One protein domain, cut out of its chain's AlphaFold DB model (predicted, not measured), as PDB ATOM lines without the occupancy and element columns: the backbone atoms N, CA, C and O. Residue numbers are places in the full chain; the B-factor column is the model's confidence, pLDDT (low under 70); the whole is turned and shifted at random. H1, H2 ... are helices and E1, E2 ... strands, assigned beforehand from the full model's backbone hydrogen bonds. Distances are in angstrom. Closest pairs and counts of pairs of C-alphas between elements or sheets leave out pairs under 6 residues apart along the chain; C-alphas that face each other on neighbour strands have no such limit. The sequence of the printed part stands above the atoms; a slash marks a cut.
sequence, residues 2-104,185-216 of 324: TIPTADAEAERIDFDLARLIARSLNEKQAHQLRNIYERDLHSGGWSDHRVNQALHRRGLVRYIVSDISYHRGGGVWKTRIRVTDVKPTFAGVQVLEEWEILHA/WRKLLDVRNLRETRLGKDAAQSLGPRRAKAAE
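What this domain is: This is residues 2 to 104 and 185 to 216 of the 324 residues of an uncharacterized protein of Streptomyces violaceusniger (strain Tu 4113) (UniProt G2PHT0). A long, twisted two-stranded hairpin, E1 and E2, reaches out as an arm from a small body of crossed helices; its base, near residues 61 and 88, packs among H2, H3 and H4, and its tip, near Gly 74, is far from the body. In the body H4 is the middle helix, with H1, H2 and H5 packed on it, while H3 packs on H2 and the short H6 on H5. The printed part has 135 residues with six named helices and two named strands, in the order H1 H2 H3 E1 E2 H4 H5 H6; the sheet E1 - E2 is antiparallel, and the class is mixed, helices and strands. The whole is only just compact, close to loose, with a radius of gyration of the C-alphas of 16.9 A, and elongated, with spans of 63 by 39 by 34 A.

Where its parts are: E1, residues 61 to 71, is 30.5 A long from C-alpha 61 at (107.981, 23.995, -23.826) to C-alpha 71 at (89.909, 48.069, -28.912). E2, residues 77 to 88, is 32.5 A long. H4, residues 90 to 102, measures 18.8 A, H2, residues 27 to 39, 17.7 A, and H5, residues 185 to 199, 20.8 A. H1 is residues 15 to 23, H3 residues 49 to 57, and H6 residues 201 to 207, ending at C-alpha 207 at (113.219, 24.097, -10.132).

How they stand to each other: E1 and E2 form an antiparallel hairpin at 159 degrees, with N 62 and O 87 2.8 A apart and N 78 and O 70 3.0 A apart, both within hydrogen-bond range. At its base the closest C-alphas are those of Tyr 37 in H2 and Pro 88 in E2, 5.8 A, and those of Leu 55 in H3 and Val 61 in E1, also 5.8 A. H4 is the hub. It touches H1 at a steep tilt of 65 degrees, the same way, closest at the C-alphas of Ala 22 and Trp 99, 4.8 A. It touches H2 at a steep tilt of 54 degrees, opposite ways, closest at the C-alphas of Ala 30 and Leu 96, 6.7 A. With residues 97 to 101 alone it touches H5, about perpendicular at 81 degrees, closest at the C-alphas of Ile 101 and Lys 187, 6.2 A. H2, with residues 28 to 33 alone, touches H3, about perpendicular at 88 degrees, closest at the C-alphas of Gln 29 and Val 51, 6.1 A. H5, with residues 192 to 196 alone, touches H6, closest at the C-alphas of Glu 196 and Ala 204, 5.0 A. In H1 to H6 every O i to N i+4 pair is within hydrogen-bond range.

The domain as a whole: The C-alphas of Gly 74 and Arg 186 are the two farthest apart, 63.2 A. Residues 105 to 184 are not printed, and C-alphas 104 and 185 are 14.1 A apart across this cut. Of the links that are printed whole, none is long. The model's confidence is under 70 at residues 40 to 47, residue 73 and residues 201 to 216.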
ATOM      1  N   THR A   2     113.246  12.349 -39.444       82.38
ATOM      2  CA  THR A   2     112.228  12.958 -38.581       82.38
ATOM      3  C   THR A   2     112.900  13.602 -37.370       82.38
ATOM      4  O   THR A   2     113.794  13.015 -36.764       82.38
ATOM      5  N   ILE A   3     112.517  14.839 -37.049       86.88
ATOM      6  CA  ILE A   3     112.998  15.510 -35.837       86.88
ATOM      7  C   ILE A   3     112.349  14.799 -34.642       86.88
ATOM      8  O   ILE A   3     111.124  14.689 -34.638       86.88
ATOM      9  N   PRO A   4     113.120  14.321 -33.649       91.44
ATOM     10  CA  PRO A   4     112.549  13.653 -32.488       91.44
ATOM     11  C   PRO A   4     111.766  14.655 -31.627       91.44
ATOM     12  O   PRO A   4     112.184  15.803 -31.433       91.44
ATOM     13  N   THR A   5     110.617  14.212 -31.128       93.44
ATOM     14  CA  THR A   5     109.646  15.018 -30.377       93.44
ATOM     15  C   THR A   5     109.172  14.268 -29.143       93.44
ATOM     16  O   THR A   5     109.049  13.046 -29.176       93.44
ATOM     17  N   ALA A   6     108.866  15.002 -28.080       92.69
ATOM     18  CA  ALA A   6     108.220  14.474 -26.890       92.69
ATOM     19  C   ALA A   6     106.731  14.836 -26.872       92.69
ATOM     20  O   ALA A   6     106.325  15.839 -27.464       92.69
ATOM     21  N   ASP A   7     105.932  14.047 -26.160       89.56
ATOM     22  CA  ASP A   7     104.596  14.475 -25.757       89.56
ATOM     23  C   ASP A   7     104.726  15.576 -24.688       89.56
ATOM     24  O   ASP A   7     105.404  15.400 -23.674       89.56
ATOM     25  N   ALA A   8     104.112  16.731 -24.952       85.25
ATOM     26  CA  ALA A   8     104.181  17.903 -24.085       85.25
ATOM     27  C   ALA A   8     103.452  17.698 -22.746       85.25
ATOM     28  O   ALA A   8     103.812  18.346 -21.760       85.25
ATOM     29  N   GLU A   9     102.463  16.800 -22.718       85.62
ATOM     30  CA  GLU A   9     101.637  16.507 -21.542       85.62
ATOM     31  C   GLU A   9     102.132  15.280 -20.764       85.62
ATOM     32  O   GLU A   9     101.655  15.003 -19.663       85.62
ATOM     33  N   ALA A  10     103.113  14.546 -21.298       84.19
ATOM     34  CA  ALA A  10     103.631  13.362 -20.638       84.19
ATOM     35  C   ALA A  10     104.357  13.715 -19.332       84.19
ATOM     36  O   ALA A  10     105.295  14.514 -19.291       84.19
ATOM     37  N   GLU A  11     103.965  13.037 -18.250       79.94
ATOM     38  CA  GLU A  11     104.612  13.166 -16.939       79.94
ATOM     39  C   GLU A  11     106.001  12.513 -16.885       79.94
ATOM     40  O   GLU A  11     106.727  12.687 -15.907       79.94
ATOM     41  N   ARG A  12     106.360  11.730 -17.909       81.94
ATOM     42  CA  ARG A  12     107.667  11.096 -18.087       81.94
ATOM     43  C   ARG A  12     107.990  10.948 -19.563       81.94
ATOM     44  O   ARG A  12     107.115  10.609 -20.352       81.94
ATOM     45  N   ILE A  13     109.260  11.129 -19.906       88.94
ATOM     46  CA  ILE A  13     109.799  10.720 -21.198       88.94
ATOM     47  C   ILE A  13     110.768   9.556 -20.985       88.94
ATOM     48  O   ILE A  13     111.425   9.457 -19.946       88.94
ATOM     49  N   ASP A  14     110.800   8.642 -21.952       90.50
ATOM     50  CA  ASP A  14     111.790   7.575 -21.985       90.50
ATOM     51  C   ASP A  14     113.212   8.158 -22.041       90.50
ATOM     52  O   ASP A  14     113.458   9.179 -22.690       90.50
ATOM     53  N   PHE A  15     114.144   7.514 -21.340       86.06
ATOM     54  CA  PHE A  15     115.515   7.997 -21.209       86.06
ATOM     55  C   PHE A  15     116.238   8.076 -22.560       86.06
ATOM     56  O   PHE A  15     116.881   9.086 -22.863       86.06
ATOM     57  N   ASP A  16     116.090   7.050 -23.399       87.31
ATOM     58  CA  ASP A  16     116.757   6.996 -24.697       87.31
ATOM     59  C   ASP A  16     116.168   8.055 -25.634       87.31
ATOM     60  O   ASP A  16     116.902   8.738 -26.355       87.31
ATOM     61  N   LEU A  17     114.852   8.284 -25.556       91.31
ATOM     62  CA  LEU A  17     114.197   9.370 -26.286       91.31
ATOM     63  C   LEU A  17     114.663  10.756 -25.808       91.31
ATOM     64  O   LEU A  17     114.952  11.618 -26.641       91.31
ATOM     65  N   ALA A  18     114.782  10.985 -24.497       92.62
ATOM     66  CA  ALA A  18     115.284  12.250 -23.956       92.62
ATOM     67  C   ALA A  18     116.710  12.538 -24.446       92.62
ATOM     68  O   ALA A  18     116.999  13.639 -24.929       92.62
ATOM     69  N   ARG A  19     117.583  11.524 -24.416       90.31
ATOM     70  CA  ARG A  19     118.965  11.627 -24.894       90.31
ATOM     71  C   ARG A  19     119.037  11.843 -26.407       90.31
ATOM     72  O   ARG A  19     119.849  12.645 -26.873       90.31
ATOM     73  N   LEU A  20     118.172  11.185 -27.180       92.00
ATOM     74  CA  LEU A  20     118.057  11.388 -28.625       92.00
ATOM     75  C   LEU A  20     117.645  12.829 -28.958       92.00
ATOM     76  O   LEU A  20     118.261  13.470 -29.815       92.00
ATOM     77  N   ILE A  21     116.636  13.363 -28.262       94.81
ATOM     78  CA  ILE A  21     116.210  14.753 -28.445       94.81
ATOM     79  C   ILE A  21     117.344  15.700 -28.051       94.81
ATOM     80  O   ILE A  21     117.654  16.594 -28.840       94.81
ATOM     81  N   ALA A  22     118.004  15.480 -26.910       94.19
ATOM     82  CA  ALA A  22     119.112  16.306 -26.439       94.19
ATOM     83  C   ALA A  22     120.239  16.411 -27.478       94.19
ATOM     84  O   ALA A  22     120.652  17.513 -27.826       94.19
ATOM     85  N   ARG A  23     120.663  15.294 -28.080       91.94
ATOM     86  CA  ARG A  23     121.674  15.290 -29.160       91.94
ATOM     87  C   ARG A  23     121.263  16.087 -30.399       91.94
ATOM     88  O   ARG A  23     122.120  16.535 -31.153       91.94
ATOM     89  N   SER A  24     119.962  16.239 -30.630       93.56
ATOM     90  CA  SER A  24     119.415  16.962 -31.782       93.56
ATOM     91  C   SER A  24     119.143  18.450 -31.516       93.56
ATOM     92  O   SER A  24     118.654  19.143 -32.417       93.56
ATOM     93  N   LEU A  25     119.380  18.932 -30.288       94.38
ATOM     94  CA  LEU A  25     119.296  20.351 -29.953       94.38
ATOM     95  C   LEU A  25     120.593  21.052 -30.347       94.38
ATOM     96  O   LEU A  25     121.684  20.611 -29.996       94.38
ATOM     97  N   ASN A  26     120.467  22.188 -31.030       93.75
ATOM     98  CA  ASN A  26     121.600  23.098 -31.188       93.75
ATOM     99  C   ASN A  26     121.800  23.954 -29.924       93.75
ATOM    100  O   ASN A  26     120.904  24.068 -29.084       93.75
ATOM    101  N   GLU A  27     122.960  24.605 -29.811       91.75
ATOM    102  CA  GLU A  27     123.299  25.445 -28.654       91.75
ATOM    103  C   GLU A  27     122.254  26.534 -28.391       91.75
ATOM    104  O   GLU A  27     121.850  26.735 -27.250       91.75
ATOM    105  N   LYS A  28     121.743  27.198 -29.438       92.69
ATOM    106  CA  LYS A  28     120.720  28.249 -29.289       92.69
ATOM    107  C   LYS A  28     119.438  27.709 -28.654       92.69
ATOM    108  O   LYS A  28     118.863  28.362 -27.791       92.69
ATOM    109  N   GLN A  29     118.991  26.525 -29.068       94.44
ATOM    110  CA  GLN A  29     117.812  25.860 -28.515       94.44
ATOM    111  C   GLN A  29     118.029  25.433 -27.067       94.44
ATOM    112  O   GLN A  29     117.153  25.666 -26.240       94.44
ATOM    113  N   ALA A  30     119.186  24.848 -26.753       93.75
ATOM    114  CA  ALA A  30     119.513  24.434 -25.394       93.75
ATOM    115  C   ALA A  30     119.647  25.633 -24.445       93.75
ATOM    116  O   ALA A  30     119.081  25.617 -23.355       93.75
ATOM    117  N   HIS A  31     120.306  26.711 -24.880       91.31
ATOM    118  CA  HIS A  31     120.378  27.963 -24.127       91.31
ATOM    119  C   HIS A  31     119.001  28.593 -23.930       91.31
ATOM    120  O   HIS A  31     118.686  29.019 -22.824       91.31
ATOM    121  N   GLN A  32     118.153  28.612 -24.961       91.19
ATOM    122  CA  GLN A  32     116.786  29.111 -24.830       91.19
ATOM    123  C   GLN A  32     115.965  28.267 -23.844       91.19
ATOM    124  O   GLN A  32     115.254  28.823 -23.014       91.19
ATOM    125  N   LEU A  33     116.080  26.939 -23.904       92.75
ATOM    126  CA  LEU A  33     115.397  26.023 -22.992       92.75
ATOM    127  C   LEU A  33     115.886  26.192 -21.548       92.75
ATOM    128  O   LEU A  33     115.063  26.262 -20.637       92.75
ATOM    129  N   ARG A  34     117.203  26.341 -21.346       91.00
ATOM    130  CA  ARG A  34     117.795  26.690 -20.049       91.00
ATOM    131  C   ARG A  34     117.251  28.013 -19.536       91.00
ATOM    132  O   ARG A  34     116.790  28.060 -18.405       91.00
ATOM    133  N   ASN A  35     117.242  29.056 -20.364       87.69
ATOM    134  CA  ASN A  35     116.723  30.362 -19.972       87.69
ATOM    135  C   ASN A  35     115.251  30.268 -19.565       87.69
ATOM    136  O   ASN A  35     114.876  30.823 -18.545       87.69
ATOM    137  N   ILE A  36     114.419  29.541 -20.315       88.06
ATOM    138  CA  ILE A  36     113.005  29.328 -19.968       88.06
ATOM    139  C   ILE A  36     112.865  28.604 -18.625       88.06
ATOM    140  O   ILE A  36     112.027  28.992 -17.816       88.06
ATOM    141  N   TYR A  37     113.691  27.584 -18.385       86.44
ATOM    142  CA  TYR A  37     113.706  26.825 -17.138       86.44
ATOM    143  C   TYR A  37     114.168  27.668 -15.941       86.44
ATOM    144  O   TYR A  37     113.469  27.742 -14.940       86.44
ATOM    145  N   GLU A  38     115.305  28.356 -16.051       82.88
ATOM    146  CA  GLU A  38     115.867  29.185 -14.976       82.88
ATOM    147  C   GLU A  38     115.024  30.456 -14.721       82.88
ATOM    148  O   GLU A  38     114.997  30.968 -13.604       82.88
ATOM    149  N   ARG A  39     114.285  30.953 -15.725       75.81
ATOM    150  CA  ARG A  39     113.425  32.151 -15.635       75.81
ATOM    151  C   ARG A  39     112.105  31.928 -14.906       75.81
ATOM    152  O   ARG A  39     111.531  32.918 -14.461       75.81
ATOM    153  N   ASP A  40     111.643  30.696 -14.676       59.25
ATOM    154  CA  ASP A  40     110.535  30.474 -13.720       59.25
ATOM    155  C   ASP A  40     110.848  31.099 -12.322       59.25
ATOM    156  O   ASP A  40     109.952  31.221 -11.490       59.25
ATOM    157  N   LEU A  41     112.087  31.578 -12.094       50.62
ATOM    158  CA  LEU A  41     112.553  32.343 -10.934       50.62
ATOM    159  C   LEU A  41     112.614  33.887 -11.080       50.62
ATOM    160  O   LEU A  41     112.601  34.562 -10.056       50.62
ATOM    161  N   HIS A  42     112.718  34.480 -12.283       46.34
ATOM    162  CA  HIS A  42     112.998  35.926 -12.449       46.34
ATOM    163  C   HIS A  42     112.267  36.545 -13.661       46.34
ATOM    164  O   HIS A  42     112.426  36.106 -14.797       46.34
ATOM    165  N   SER A  43     111.466  37.595 -13.447       40.66
ATOM    166  CA  SER A  43     110.633  38.232 -14.481       40.66
ATOM    167  C   SER A  43     111.434  39.086 -15.481       40.66
ATOM    168  O   SER A  43     112.009  40.101 -15.094       40.66
ATOM    169  N   GLY A  44     111.388  38.751 -16.778       44.78
ATOM    170  CA  GLY A  44     111.828  39.636 -17.869       44.78
ATOM    171  C   GLY A  44     112.300  38.909 -19.137       44.78
ATOM    172  O   GLY A  44     113.124  38.008 -19.066       44.78
ATOM    173  N   GLY A  45     111.797  39.326 -20.307       51.50
ATOM    174  CA  GLY A  45     112.347  38.978 -21.629       51.50
ATOM    175  C   GLY A  45     111.855  37.661 -22.248       51.50
ATOM    176  O   GLY A  45     111.921  36.589 -21.652       51.50
ATOM    177  N   TRP A  46     111.349  37.739 -23.481       57.34
ATOM    178  CA  TRP A  46     111.058  36.578 -24.329       57.34
ATOM    179  C   TRP A  46     112.113  36.523 -25.417       57.34
ATOM    180  O   TRP A  46     111.974  37.173 -26.453       57.34
ATOM    181  N   SER A  47     113.196  35.793 -25.182       68.06
ATOM    182  CA  SER A  47     114.170  35.569 -26.241       68.06
ATOM    183  C   SER A  47     113.596  34.626 -27.311       68.06
ATOM    184  O   SER A  47     112.825  33.711 -27.020       68.06
ATOM    185  N   ASP A  48     113.898  34.991 -28.559       79.56
ATOM    186  CA  ASP A  48     113.555  34.422 -29.870       79.56
ATOM    187  C   ASP A  48     112.276  33.557 -29.995       79.56
ATOM    188  O   ASP A  48     112.262  32.346 -29.753       79.56
ATOM    189  N   HIS A  49     111.201  34.164 -30.518       83.62
ATOM    190  CA  HIS A  49     109.942  33.477 -30.834       83.62
ATOM    191  C   HIS A  49     110.123  32.282 -31.786       83.62
ATOM    192  O   HIS A  49     109.412  31.285 -31.648       83.62
ATOM    193  N   ARG A  50     111.083  32.337 -32.723       89.00
ATOM    194  CA  ARG A  50     111.343  31.221 -33.647       89.00
ATOM    195  C   ARG A  50     111.916  30.020 -32.903       89.00
ATOM    196  O   ARG A  50     111.512  28.889 -33.174       89.00
ATOM    197  N   VAL A  51     112.810  30.256 -31.943       90.69
ATOM    198  CA  VAL A  51     113.386  29.187 -31.115       90.69
ATOM    199  C   VAL A  51     112.323  28.607 -30.184       90.69
ATOM    200  O   VAL A  51     112.195  27.386 -30.112       90.69
ATOM    201  N   ASN A  52     111.484  29.446 -29.568       90.69
ATOM    202  CA  ASN A  52     110.366  28.978 -28.739       90.69
ATOM    203  C   ASN A  52     109.379  28.124 -29.542       90.69
ATOM    204  O   ASN A  52     108.959  27.072 -29.070       90.69
ATOM    205  N   GLN A  53     109.071  28.512 -30.784       91.25
ATOM    206  CA  GLN A  53     108.207  27.716 -31.654       91.25
ATOM    207  C   GLN A  53     108.844  26.369 -32.012       91.25
ATOM    208  O   GLN A  53     108.146  25.356 -32.051       91.25
ATOM    209  N   ALA A  54     110.158  26.333 -32.245       92.88
ATOM    210  CA  ALA A  54     110.875  25.086 -32.495       92.88
ATOM    211  C   ALA A  54     110.879  24.161 -31.264       92.88
ATOM    212  O   ALA A  54     110.654  22.961 -31.412       92.88
ATOM    213  N   LEU A  55     111.084  24.708 -30.060       94.62
ATOM    214  CA  LEU A  55     111.010  23.961 -28.799       94.62
ATOM    215  C   LEU A  55     109.583  23.466 -28.513       94.62
ATOM    216  O   LEU A  55     109.403  22.322 -28.101       94.62
ATOM    217  N   HIS A  56     108.567  24.286 -28.799       93.75
ATOM    218  CA  HIS A  56     107.155  23.935 -28.634       93.75
ATOM    219  C   HIS A  56     106.749  22.788 -29.565       93.75
ATOM    220  O   HIS A  56     106.124  21.827 -29.135       93.75
ATOM    221  N   ARG A  57     107.154  22.833 -30.844       93.25
ATOM    222  CA  ARG A  57     106.908  21.735 -31.804       93.25
ATOM    223  C   ARG A  57     107.575  20.418 -31.402       93.25
ATOM    224  O   ARG A  57     107.156  19.370 -31.872       93.25
ATOM    225  N   ARG A  58     108.611  20.474 -30.560       94.62
ATOM    226  CA  ARG A  58     109.288  19.300 -29.996       94.62
ATOM    227  C   ARG A  58     108.696  18.841 -28.658       94.62
ATOM    228  O   ARG A  58     109.219  17.888 -28.092       94.62
ATOM    229  N   GLY A  59     107.659  19.513 -28.152       94.31
ATOM    230  CA  GLY A  59     107.028  19.209 -26.864       94.31
ATOM    231  C   GLY A  59     107.875  19.568 -25.642       94.31
ATOM    232  O   GLY A  59     107.622  19.062 -24.555       94.31
ATOM    233  N   LEU A  60     108.896  20.421 -25.795       94.94
ATOM    234  CA  LEU A  60     109.839  20.764 -24.717       94.94
ATOM    235  C   LEU A  60     109.412  21.993 -23.911       94.94
ATOM    236  O   LEU A  60     109.858  22.202 -22.785       94.94
ATOM    237  N   VAL A  61     108.557  22.829 -24.493       92.69
ATOM    238  CA  VAL A  61     107.981  23.995 -23.826       92.69
ATOM    239  C   VAL A  61     106.505  24.088 -24.163       92.69
ATOM    240  O   VAL A  61     106.082  23.698 -25.251       92.69
ATOM    241  N   ARG A  62     105.733  24.653 -23.241       91.50
ATOM    242  CA  ARG A  62     104.318  24.955 -23.421       91.50
ATOM    243  C   ARG A  62     104.086  26.454 -23.402       91.50
ATOM    244  O   ARG A  62     104.749  27.204 -22.680       91.50
ATOM    245  N   TYR A  63     103.118  26.878 -24.194       89.12
ATOM    246  CA  TYR A  63     102.649  28.250 -24.234       89.12
ATOM    247  C   TYR A  63     101.544  28.448 -23.209       89.12
ATOM    248  O   TYR A  63     100.518  27.777 -23.247       89.12
ATOM    249  N   ILE A  64     101.754  29.393 -22.302       85.31
ATOM    250  CA  ILE A  64     100.694  29.917 -21.456       85.31
ATOM    251  C   ILE A  64     100.075  31.067 -22.225       85.31
ATOM    252  O   ILE A  64     100.757  32.027 -22.596       85.31
ATOM    253  N   VAL A  65      98.788  30.951 -22.497       84.62
ATOM    254  CA  VAL A  65      98.032  31.949 -23.238       84.62
ATOM    255  C   VAL A  65      97.043  32.634 -22.310       84.62
ATOM    256  O   VAL A  65      96.477  31.994 -21.431       84.62
ATOM    257  N   SER A  66      96.843  33.931 -22.514       78.56
ATOM    258  CA  SER A  66      95.764  34.673 -21.869       78.56
ATOM    259  C   SER A  66      94.998  35.480 -22.903       78.56
ATOM    260  O   SER A  66      95.541  35.910 -23.930       78.56
ATOM    261  N   ASP A  67      93.734  35.712 -22.589       84.25
ATOM    262  CA  ASP A  67      92.863  36.573 -23.362       84.25
ATOM    263  C   ASP A  67      93.234  38.033 -23.135       84.25
ATOM    264  O   ASP A  67      93.273  38.524 -22.007       84.25
ATOM    265  N   ILE A  68      93.517  38.742 -24.226       80.12
ATOM    266  CA  ILE A  68      93.752  40.182 -24.188       80.12
ATOM    267  C   ILE A  68      92.661  40.862 -24.994       80.12
ATOM    268  O   ILE A  68      92.601  40.746 -26.224       80.12
ATOM    269  N   SER A  69      91.825  41.604 -24.277       82.75
ATOM    270  CA  SER A  69      90.865  42.529 -24.859       82.75
ATOM    271  C   SER A  69      91.610  43.702 -25.485       82.75
ATOM    272  O   SER A  69      92.449  44.340 -24.848       82.75
ATOM    273  N   TYR A  70      91.318  43.991 -26.746       81.81
ATOM    274  CA  TYR A  70      91.843  45.154 -27.443       81.81
ATOM    275  C   TYR A  70      90.723  45.885 -28.174       81.81
ATOM    276  O   TYR A  70      89.751  45.291 -28.649       81.81
ATOM    277  N   HIS A  71      90.872  47.201 -28.257       75.81
ATOM    278  CA  HIS A  71      89.909  48.069 -28.912       75.81
ATOM    279  C   HIS A  71      90.285  48.227 -30.389       75.81
ATOM    280  O   HIS A  71      91.411  48.616 -30.702       75.81
ATOM    281  N   ARG A  72      89.362  47.924 -31.313       74.88
ATOM    282  CA  ARG A  72      89.621  48.026 -32.766       74.88
ATOM    283  C   ARG A  72      89.082  49.321 -33.395       74.88
ATOM    284  O   ARG A  72      88.977  49.403 -34.614       74.88
ATOM    285  N   GLY A  73      88.764  50.327 -32.577       62.59
ATOM    286  CA  GLY A  73      88.048  51.527 -33.021       62.59
ATOM    287  C   GLY A  73      86.544  51.265 -33.190       62.59
ATOM    288  O   GLY A  73      86.126  50.125 -33.382       62.59
ATOM    289  N   GLY A  74      85.722  52.313 -33.063       76.69
ATOM    290  CA  GLY A  74      84.259  52.224 -33.214       76.69
ATOM    291  C   GLY A  74      83.493  51.595 -32.040       76.69
ATOM    292  O   GLY A  74      82.386  51.113 -32.241       76.69
ATOM    293  N   GLY A  75      84.068  51.542 -30.832       78.31
ATOM    294  CA  GLY A  75      83.409  50.989 -29.636       78.31
ATOM    295  C   GLY A  75      83.395  49.456 -29.555       78.31
ATOM    296  O   GLY A  75      82.896  48.896 -28.580       78.31
ATOM    297  N   VAL A  76      83.955  48.758 -30.550       75.56
ATOM    298  CA  VAL A  76      83.977  47.291 -30.597       75.56
ATOM    299  C   VAL A  76      85.217  46.753 -29.883       75.56
ATOM    300  O   VAL A  76      86.352  46.885 -30.360       75.56
ATOM    301  N   TRP A  77      84.982  46.092 -28.753       78.31
ATOM    302  CA  TRP A  77      85.980  45.299 -28.043       78.31
ATOM    303  C   TRP A  77      86.120  43.923 -28.694       78.31
ATOM    304  O   TRP A  77      85.126  43.259 -28.987       78.31
ATOM    305  N   LYS A  78      87.360  43.486 -28.928       82.69
ATOM    306  CA  LYS A  78      87.663  42.126 -29.382       82.69
ATOM    307  C   LYS A  78      88.662  41.467 -28.452       82.69
ATOM    308  O   LYS A  78      89.582  42.116 -27.964       82.69
ATOM    309  N   THR A  79      88.518  40.162 -28.287       77.81
ATOM    310  CA  THR A  79      89.471  39.333 -27.551       77.81
ATOM    311  C   THR A  79      90.390  38.636 -28.545       77.81
ATOM    312  O   THR A  79      89.928  38.096 -29.551       77.81
ATOM    313  N   ARG A  80      91.700  38.655 -28.288       83.19
ATOM    314  CA  ARG A  80      92.650  37.764 -28.964       83.19
ATOM    315  C   ARG A  80      93.425  36.960 -27.936       83.19
ATOM    316  O   ARG A  80      93.846  37.503 -26.916       83.19
ATOM    317  N   ILE A  81      93.678  35.702 -28.272       79.81
ATOM    318  CA  ILE A  81      94.581  34.841 -27.518       79.81
ATOM    319  C   ILE A  81      96.002  35.339 -27.782       79.81
ATOM    320  O   ILE A  81      96.465  35.358 -28.926       79.81
ATOM    321  N   ARG A  82      96.698  35.776 -26.732       81.62
ATOM    322  CA  ARG A  82      98.124  36.104 -26.800       81.62
ATOM    323  C   ARG A  82      98.867  35.143 -25.893       81.62
ATOM    324  O   ARG A  82      98.449  34.904 -24.765       81.62
ATOM    325  N   VAL A  83      99.997  34.630 -26.364       81.75
ATOM    326  CA  VAL A  83     100.928  33.951 -25.466       81.75
ATOM    327  C   VAL A  83     101.383  34.996 -24.438       81.75
ATOM    328  O   VAL A  83     101.880  36.061 -24.814       81.75
ATOM    329  N   THR A  84     101.194  34.704 -23.156       80.44
ATOM    330  CA  THR A  84     101.586  35.541 -22.013       80.44
ATOM    331  C   THR A  84     102.727  34.954 -21.209       80.44
ATOM    332  O   THR A  84     103.391  35.706 -20.500       80.44
ATOM    333  N   ASP A  85     103.017  33.665 -21.380       82.81
ATOM    334  CA  ASP A  85     104.224  33.062 -20.834       82.81
ATOM    335  C   ASP A  85     104.658  31.810 -21.621       82.81
ATOM    336  O   ASP A  85     103.888  31.236 -22.391       82.81
ATOM    337  N   VAL A  86     105.901  31.377 -21.428       86.75
ATOM    338  CA  VAL A  86     106.436  30.116 -21.953       86.75
ATOM    339  C   VAL A  86     107.058  29.360 -20.790       86.75
ATOM    340  O   VAL A  86     107.942  29.890 -20.118       86.75
ATOM    341  N   LYS A  87     106.605  28.129 -20.560       87.75
ATOM    342  CA  LYS A  87     107.095  27.278 -19.469       87.75
ATOM    343  C   LYS A  87     107.736  26.010 -20.016       87.75
ATOM    344  O   LYS A  87     107.266  25.510 -21.042       87.75
ATOM    345  N   PRO A  88     108.769  25.461 -19.360       90.69
ATOM    346  CA  PRO A  88     109.285  24.153 -19.741       90.69
ATOM    347  C   PRO A  88     108.217  23.079 -19.474       90.69
ATOM    348  O   PRO A  88     107.433  23.187 -18.527       90.69
ATOM    349  N   THR A  89     108.164  22.048 -20.315       91.75
ATOM    350  CA  THR A  89     107.425  20.811 -20.008       91.75
ATOM    351  C   THR A  89     108.299  19.890 -19.156       91.75
ATOM    352  O   THR A  89     109.506  20.116 -19.035       91.75
ATOM    353  N   PHE A  90     107.732  18.818 -18.591       89.50
ATOM    354  CA  PHE A  90     108.528  17.809 -17.881       89.50
ATOM    355  C   PHE A  90     109.605  17.201 -18.796       89.50
ATOM    356  O   PHE A  90     110.775  17.117 -18.419       89.50
ATOM    357  N   ALA A  91     109.226  16.862 -20.032       92.56
ATOM    358  CA  ALA A  91     110.154  16.404 -21.059       92.56
ATOM    359  C   ALA A  91     111.242  17.445 -21.366       92.56
ATOM    360  O   ALA A  91     112.409  17.090 -21.493       92.56
ATOM    361  N   GLY A  92     110.887  18.734 -21.427       93.81
ATOM    362  CA  GLY A  92     111.842  19.828 -21.594       93.81
ATOM    363  C   GLY A  92     112.919  19.860 -20.514       93.81
ATOM    364  O   GLY A  92     114.096  20.015 -20.833       93.81
ATOM    365  N   VAL A  93     112.541  19.655 -19.251       91.19
ATOM    366  CA  VAL A  93     113.500  19.596 -18.138       91.19
ATOM    367  C   VAL A  93     114.442  18.403 -18.280       91.19
ATOM    368  O   VAL A  93     115.654  18.582 -18.197       91.19
ATOM    369  N   GLN A  94     113.914  17.204 -18.543       91.75
ATOM    370  CA  GLN A  94     114.749  16.004 -18.692       91.75
ATOM    371  C   GLN A  94     115.696  16.104 -19.892       91.75
ATOM    372  O   GLN A  94     116.879  15.802 -19.777       91.75
ATOM    373  N   VAL A  95     115.214  16.608 -21.030       95.19
ATOM    374  CA  VAL A  95     116.047  16.843 -22.218       95.19
ATOM    375  C   VAL A  95     117.147  17.870 -21.938       95.19
ATOM    376  O   VAL A  95     118.264  17.711 -22.431       95.19
ATOM    377  N   LEU A  96     116.866  18.911 -21.148       94.19
ATOM    378  CA  LEU A  96     117.884  19.872 -20.732       94.19
ATOM    379  C   LEU A  96     118.946  19.219 -19.833       94.19
ATOM    380  O   LEU A  96     120.131  19.468 -20.037       94.19
ATOM    381  N   GLU A  97     118.546  18.378 -18.875       92.31
ATOM    382  CA  GLU A  97     119.486  17.617 -18.035       92.31
ATOM    383  C   GLU A  97     120.395  16.715 -18.890       92.31
ATOM    384  O   GLU A  97     121.616  16.763 -18.740       92.31
ATOM    385  N   GLU A  98     119.833  15.975 -19.849       93.00
ATOM    386  CA  GLU A  98     120.614  15.151 -20.781       93.00
ATOM    387  C   GLU A  98     121.563  15.977 -21.647       93.00
ATOM    388  O   GLU A  98     122.716  15.597 -21.866       93.00
ATOM    389  N   TRP A  99     121.101  17.126 -22.141       94.19
ATOM    390  CA  TRP A  99     121.936  18.015 -22.937       94.19
ATOM    391  C   TRP A  99     123.133  18.515 -22.124       94.19
ATOM    392  O   TRP A  99     124.258  18.511 -22.620       94.19
ATOM    393  N   GLU A 100     122.915  18.886 -20.863       92.38
ATOM    394  CA  GLU A 100     123.975  19.331 -19.958       92.38
ATOM    395  C   GLU A 100     124.957  18.217 -19.597       92.38
ATOM    396  O   GLU A 100     126.147  18.492 -19.486       92.38
ATOM    397  N   ILE A 101     124.503  16.966 -19.492       90.44
ATOM    398  CA  ILE A 101     125.396  15.810 -19.333       90.44
ATOM    399  C   ILE A 101     126.296  15.647 -20.559       90.44
ATOM    400  O   ILE A 101     127.505  15.459 -20.419       90.44
ATOM    401  N   LEU A 102     125.717  15.715 -21.761       89.81
ATOM    402  CA  LEU A 102     126.449  15.533 -23.018       89.81
ATOM    403  C   LEU A 102     127.487  16.635 -23.267       89.81
ATOM    404  O   LEU A 102     128.496  16.376 -23.920       89.81
ATOM    405  N   HIS A 103     127.245  17.838 -22.741       89.50
ATOM    406  CA  HIS A 103     128.107  19.012 -22.905       89.50
ATOM    407  C   HIS A 103     128.848  19.391 -21.614       89.50
ATOM    408  O   HIS A 103     129.408  20.485 -21.516       89.50
ATOM    409  N   ALA A 104     128.859  18.508 -20.610       86.38
ATOM    410  CA  ALA A 104     129.640  18.713 -19.400       86.38
ATOM    411  C   ALA A 104     131.144  18.766 -19.745       86.38
ATOM    412  O   ALA A 104     131.583  18.080 -20.671       86.38
ATOM    413  N   TRP A 185     123.082   8.215 -13.247       83.69
ATOM    414  CA  TRP A 185     122.615   8.952 -12.066       83.69
ATOM    415  C   TRP A 185     123.697   9.841 -11.429       83.69
ATOM    416  O   TRP A 185     123.371  10.907 -10.914       83.69
ATOM    417  N   ARG A 186     124.982   9.453 -11.489       85.75
ATOM    418  CA  ARG A 186     126.086  10.303 -11.008       85.75
ATOM    419  C   ARG A 186     126.288  11.509 -11.914       85.75
ATOM    420  O   ARG A 186     126.473  12.607 -11.408       85.75
ATOM    421  N   LYS A 187     126.198  11.322 -13.235       88.31
ATOM    422  CA  LYS A 187     126.279  12.428 -14.204       88.31
ATOM    423  C   LYS A 187     125.145  13.435 -13.981       88.31
ATOM    424  O   LYS A 187     125.392  14.635 -13.968       88.31
ATOM    425  N   LEU A 188     123.926  12.945 -13.728       86.50
ATOM    426  CA  LEU A 188     122.782  13.791 -13.366       86.50
ATOM    427  C   LEU A 188     123.021  14.564 -12.067       86.50
ATOM    428  O   LEU A 188     122.714  15.752 -12.004       86.50
ATOM    429  N   LEU A 189     123.563  13.913 -11.033       86.69
ATOM    430  CA  LEU A 189     123.890  14.592  -9.777       86.69
ATOM    431  C   LEU A 189     124.936  15.689  -9.978       86.69
ATOM    432  O   LEU A 189     124.748  16.780  -9.455       86.69
ATOM    433  N   ASP A 190     125.987  15.440 -10.761       85.94
ATOM    434  CA  ASP A 190     127.002  16.454 -11.067       85.94
ATOM    435  C   ASP A 190     126.373  17.677 -11.746       85.94
ATOM    436  O   ASP A 190     126.616  18.811 -11.332       85.94
ATOM    437  N   VAL A 191     125.512  17.456 -12.744       87.31
ATOM    438  CA  VAL A 191     124.783  18.530 -13.437       87.31
ATOM    439  C   VAL A 191     123.881  19.303 -12.476       87.31
ATOM    440  O   VAL A 191     123.889  20.535 -12.481       87.31
ATOM    441  N   ARG A 192     123.139  18.607 -11.611       86.75
ATOM    442  CA  ARG A 192     122.275  19.252 -10.613       86.75
ATOM    443  C   ARG A 192     123.079  20.055  -9.595       86.75
ATOM    444  O   ARG A 192     122.731  21.201  -9.348       86.75
ATOM    445  N   ASN A 193     124.186  19.519  -9.088       84.00
ATOM    446  CA  ASN A 193     125.072  20.213  -8.150       84.00
ATOM    447  C   ASN A 193     125.716  21.457  -8.785       84.00
ATOM    448  O   ASN A 193     125.786  22.520  -8.164       84.00
ATOM    449  N   LEU A 194     126.158  21.363 -10.045       84.12
ATOM    450  CA  LEU A 194     126.657  22.515 -10.803       84.12
ATOM    451  C   LEU A 194     125.576  23.590 -10.964       84.12
ATOM    452  O   LEU A 194     125.864  24.784 -10.863       84.12
ATOM    453  N   ARG A 195     124.325  23.173 -11.174       82.25
ATOM    454  CA  ARG A 195     123.180  24.079 -11.270       82.25
ATOM    455  C   ARG A 195     122.843  24.731  -9.926       82.25
ATOM    456  O   ARG A 195     122.644  25.942  -9.888       82.25
ATOM    457  N   GLU A 196     122.853  23.969  -8.832       81.38
ATOM    458  CA  GLU A 196     122.717  24.489  -7.462       81.38
ATOM    459  C   GLU A 196     123.794  25.521  -7.138       81.38
ATOM    460  O   GLU A 196     123.504  26.554  -6.545       81.38
ATOM    461  N   THR A 197     125.027  25.280  -7.579       80.31
ATOM    462  CA  THR A 197     126.137  26.216  -7.375       80.31
ATOM    463  C   THR A 197     125.920  27.520  -8.146       80.31
ATOM    464  O   THR A 197     126.260  28.591  -7.651       80.31
ATOM    465  N   ARG A 198     125.333  27.450  -9.348       80.19
ATOM    466  CA  ARG A 198     125.080  28.622 -10.200       80.19
ATOM    467  C   ARG A 198     123.894  29.469  -9.731       80.19
ATOM    468  O   ARG A 198     123.976  30.690  -9.784       80.19
ATOM    469  N   LEU A 199     122.792  28.833  -9.332       76.06
ATOM    470  CA  LEU A 199     121.531  29.512  -9.002       76.06
ATOM    471  C   LEU A 199     121.347  29.756  -7.495       76.06
ATOM    472  O   LEU A 199     120.490  30.544  -7.106       76.06
ATOM    473  N   GLY A 200     122.126  29.078  -6.649       75.81
ATOM    474  CA  GLY A 200     121.859  28.932  -5.220       75.81
ATOM    475  C   GLY A 200     120.977  27.709  -4.930       75.81
ATOM    476  O   GLY A 200     120.122  27.331  -5.738       75.81
ATOM    477  N   LYS A 201     121.180  27.077  -3.762       67.44
ATOM    478  CA  LYS A 201     120.487  25.833  -3.366       67.44
ATOM    479  C   LYS A 201     118.964  25.966  -3.402       67.44
ATOM    480  O   LYS A 201     118.297  25.114  -3.982       67.44
ATOM    481  N   ASP A 202     118.423  27.049  -2.851       57.84
ATOM    482  CA  ASP A 202     116.972  27.238  -2.727       57.84
ATOM    483  C   ASP A 202     116.296  27.431  -4.094       57.84
ATOM    484  O   ASP A 202     115.248  26.847  -4.381       57.84
ATOM    485  N   ALA A 203     116.945  28.182  -4.985       61.56
ATOM    486  CA  ALA A 203     116.486  28.400  -6.349       61.56
ATOM    487  C   ALA A 203     116.518  27.101  -7.168       61.56
ATOM    488  O   ALA A 203     115.527  26.736  -7.798       61.56
ATOM    489  N   ALA A 204     117.612  26.344  -7.109       59.56
ATOM    490  CA  ALA A 204     117.751  25.093  -7.849       59.56
ATOM    491  C   ALA A 204     116.835  23.966  -7.331       59.56
ATOM    492  O   ALA A 204     116.283  23.216  -8.139       59.56
ATOM    493  N   GLN A 205     116.598  23.881  -6.017       60.59
ATOM    494  CA  GLN A 205     115.647  22.922  -5.442       60.59
ATOM    495  C   GLN A 205     114.194  23.245  -5.811       60.59
ATOM    496  O   GLN A 205     113.388  22.330  -5.995       60.59
ATOM    497  N   SER A 206     113.853  24.527  -5.976       58.94
ATOM    498  CA  SER A 206     112.518  24.944  -6.422       58.94
ATOM    499  C   SER A 206     112.222  24.618  -7.897       58.94
ATOM    500  O   SER A 206     111.054  24.549  -8.278       58.94
ATOM    501  N   LEU A 207     113.270  24.360  -8.692       55.00
ATOM    502  CA  LEU A 207     113.219  24.097 -10.132       55.00
ATOM    503  C   LEU A 207     113.159  22.609 -10.512       55.00
ATOM    504  O   LEU A 207     112.862  22.288 -11.662       55.00
ATOM    505  N   GLY A 208     113.439  21.690  -9.578       52.38
ATOM    506  CA  GLY A 208     113.291  20.255  -9.839       52.38
ATOM    507  C   GLY A 208     111.873  19.934 -10.324       52.38
ATOM    508  O   GLY A 208     110.960  20.708 -10.028       52.38
ATOM    509  N   PRO A 209     111.649  18.826 -11.057       46.12
ATOM    510  CA  PRO A 209     110.337  18.491 -11.590       46.12
ATOM    511  C   PRO A 209     109.342  18.307 -10.441       46.12
ATOM    512  O   PRO A 209     109.139  17.213  -9.910       46.12
ATOM    513  N   ARG A 210     108.704  19.403 -10.031       44.12
ATOM    514  CA  ARG A 210     107.503  19.371  -9.227       44.12
ATOM    515  C   ARG A 210     106.489  18.756 -10.154       44.12
ATOM    516  O   ARG A 210     105.988  19.419 -11.059       44.12
ATOM    517  N   ARG A 211     106.227  17.467  -9.922       40.91
ATOM    518  CA  ARG A 211     104.982  16.811 -10.303       40.91
ATOM    519  C   ARG A 211     103.915  17.886 -10.177       40.91
ATOM    520  O   ARG A 211     103.760  18.437  -9.080       40.91
ATOM    521  N   ALA A 212     103.290  18.267 -11.291       36.19
ATOM    522  CA  ALA A 212     102.094  19.070 -11.205       36.19
ATOM    523  C   ALA A 212     101.193  18.234 -10.308       36.19
ATOM    524  O   ALA A 212     100.726  17.171 -10.708       36.19
ATOM    525  N   LYS A 213     101.059  18.623  -9.036       37.25
ATOM    526  CA  LYS A 213      99.932  18.148  -8.265       37.25
ATOM    527  C   LYS A 213      98.781  18.631  -9.120       37.25
ATOM    528  O   LYS A 213      98.572  19.843  -9.222       37.25
ATOM    529  N   ALA A 214      98.125  17.695  -9.807       33.75
ATOM    530  CA  ALA A 214      96.784  17.917 -10.290       33.75
ATOM    531  C   ALA A 214      96.078  18.681  -9.174       33.75
ATOM    532  O   ALA A 214      96.323  18.405  -7.993       33.75
ATOM    533  N   ALA A 215      95.307  19.696  -9.537       36.12
ATOM    534  CA  ALA A 215      94.478  20.429  -8.603       36.12
ATOM    535  C   ALA A 215      93.399  19.484  -8.031       36.12
ATOM    536  O   ALA A 215      92.207  19.662  -8.245       36.12
ATOM    537  N   GLU A 216      93.812  18.449  -7.304       36.31
ATOM    538  CA  GLU A 216      93.070  17.892  -6.205       36.31
ATOM    539  C   GLU A 216      92.847  19.071  -5.283       36.31
ATOM    540  O   GLU A 216      93.781  19.596  -4.668       36.31
TER     541      GLU A 216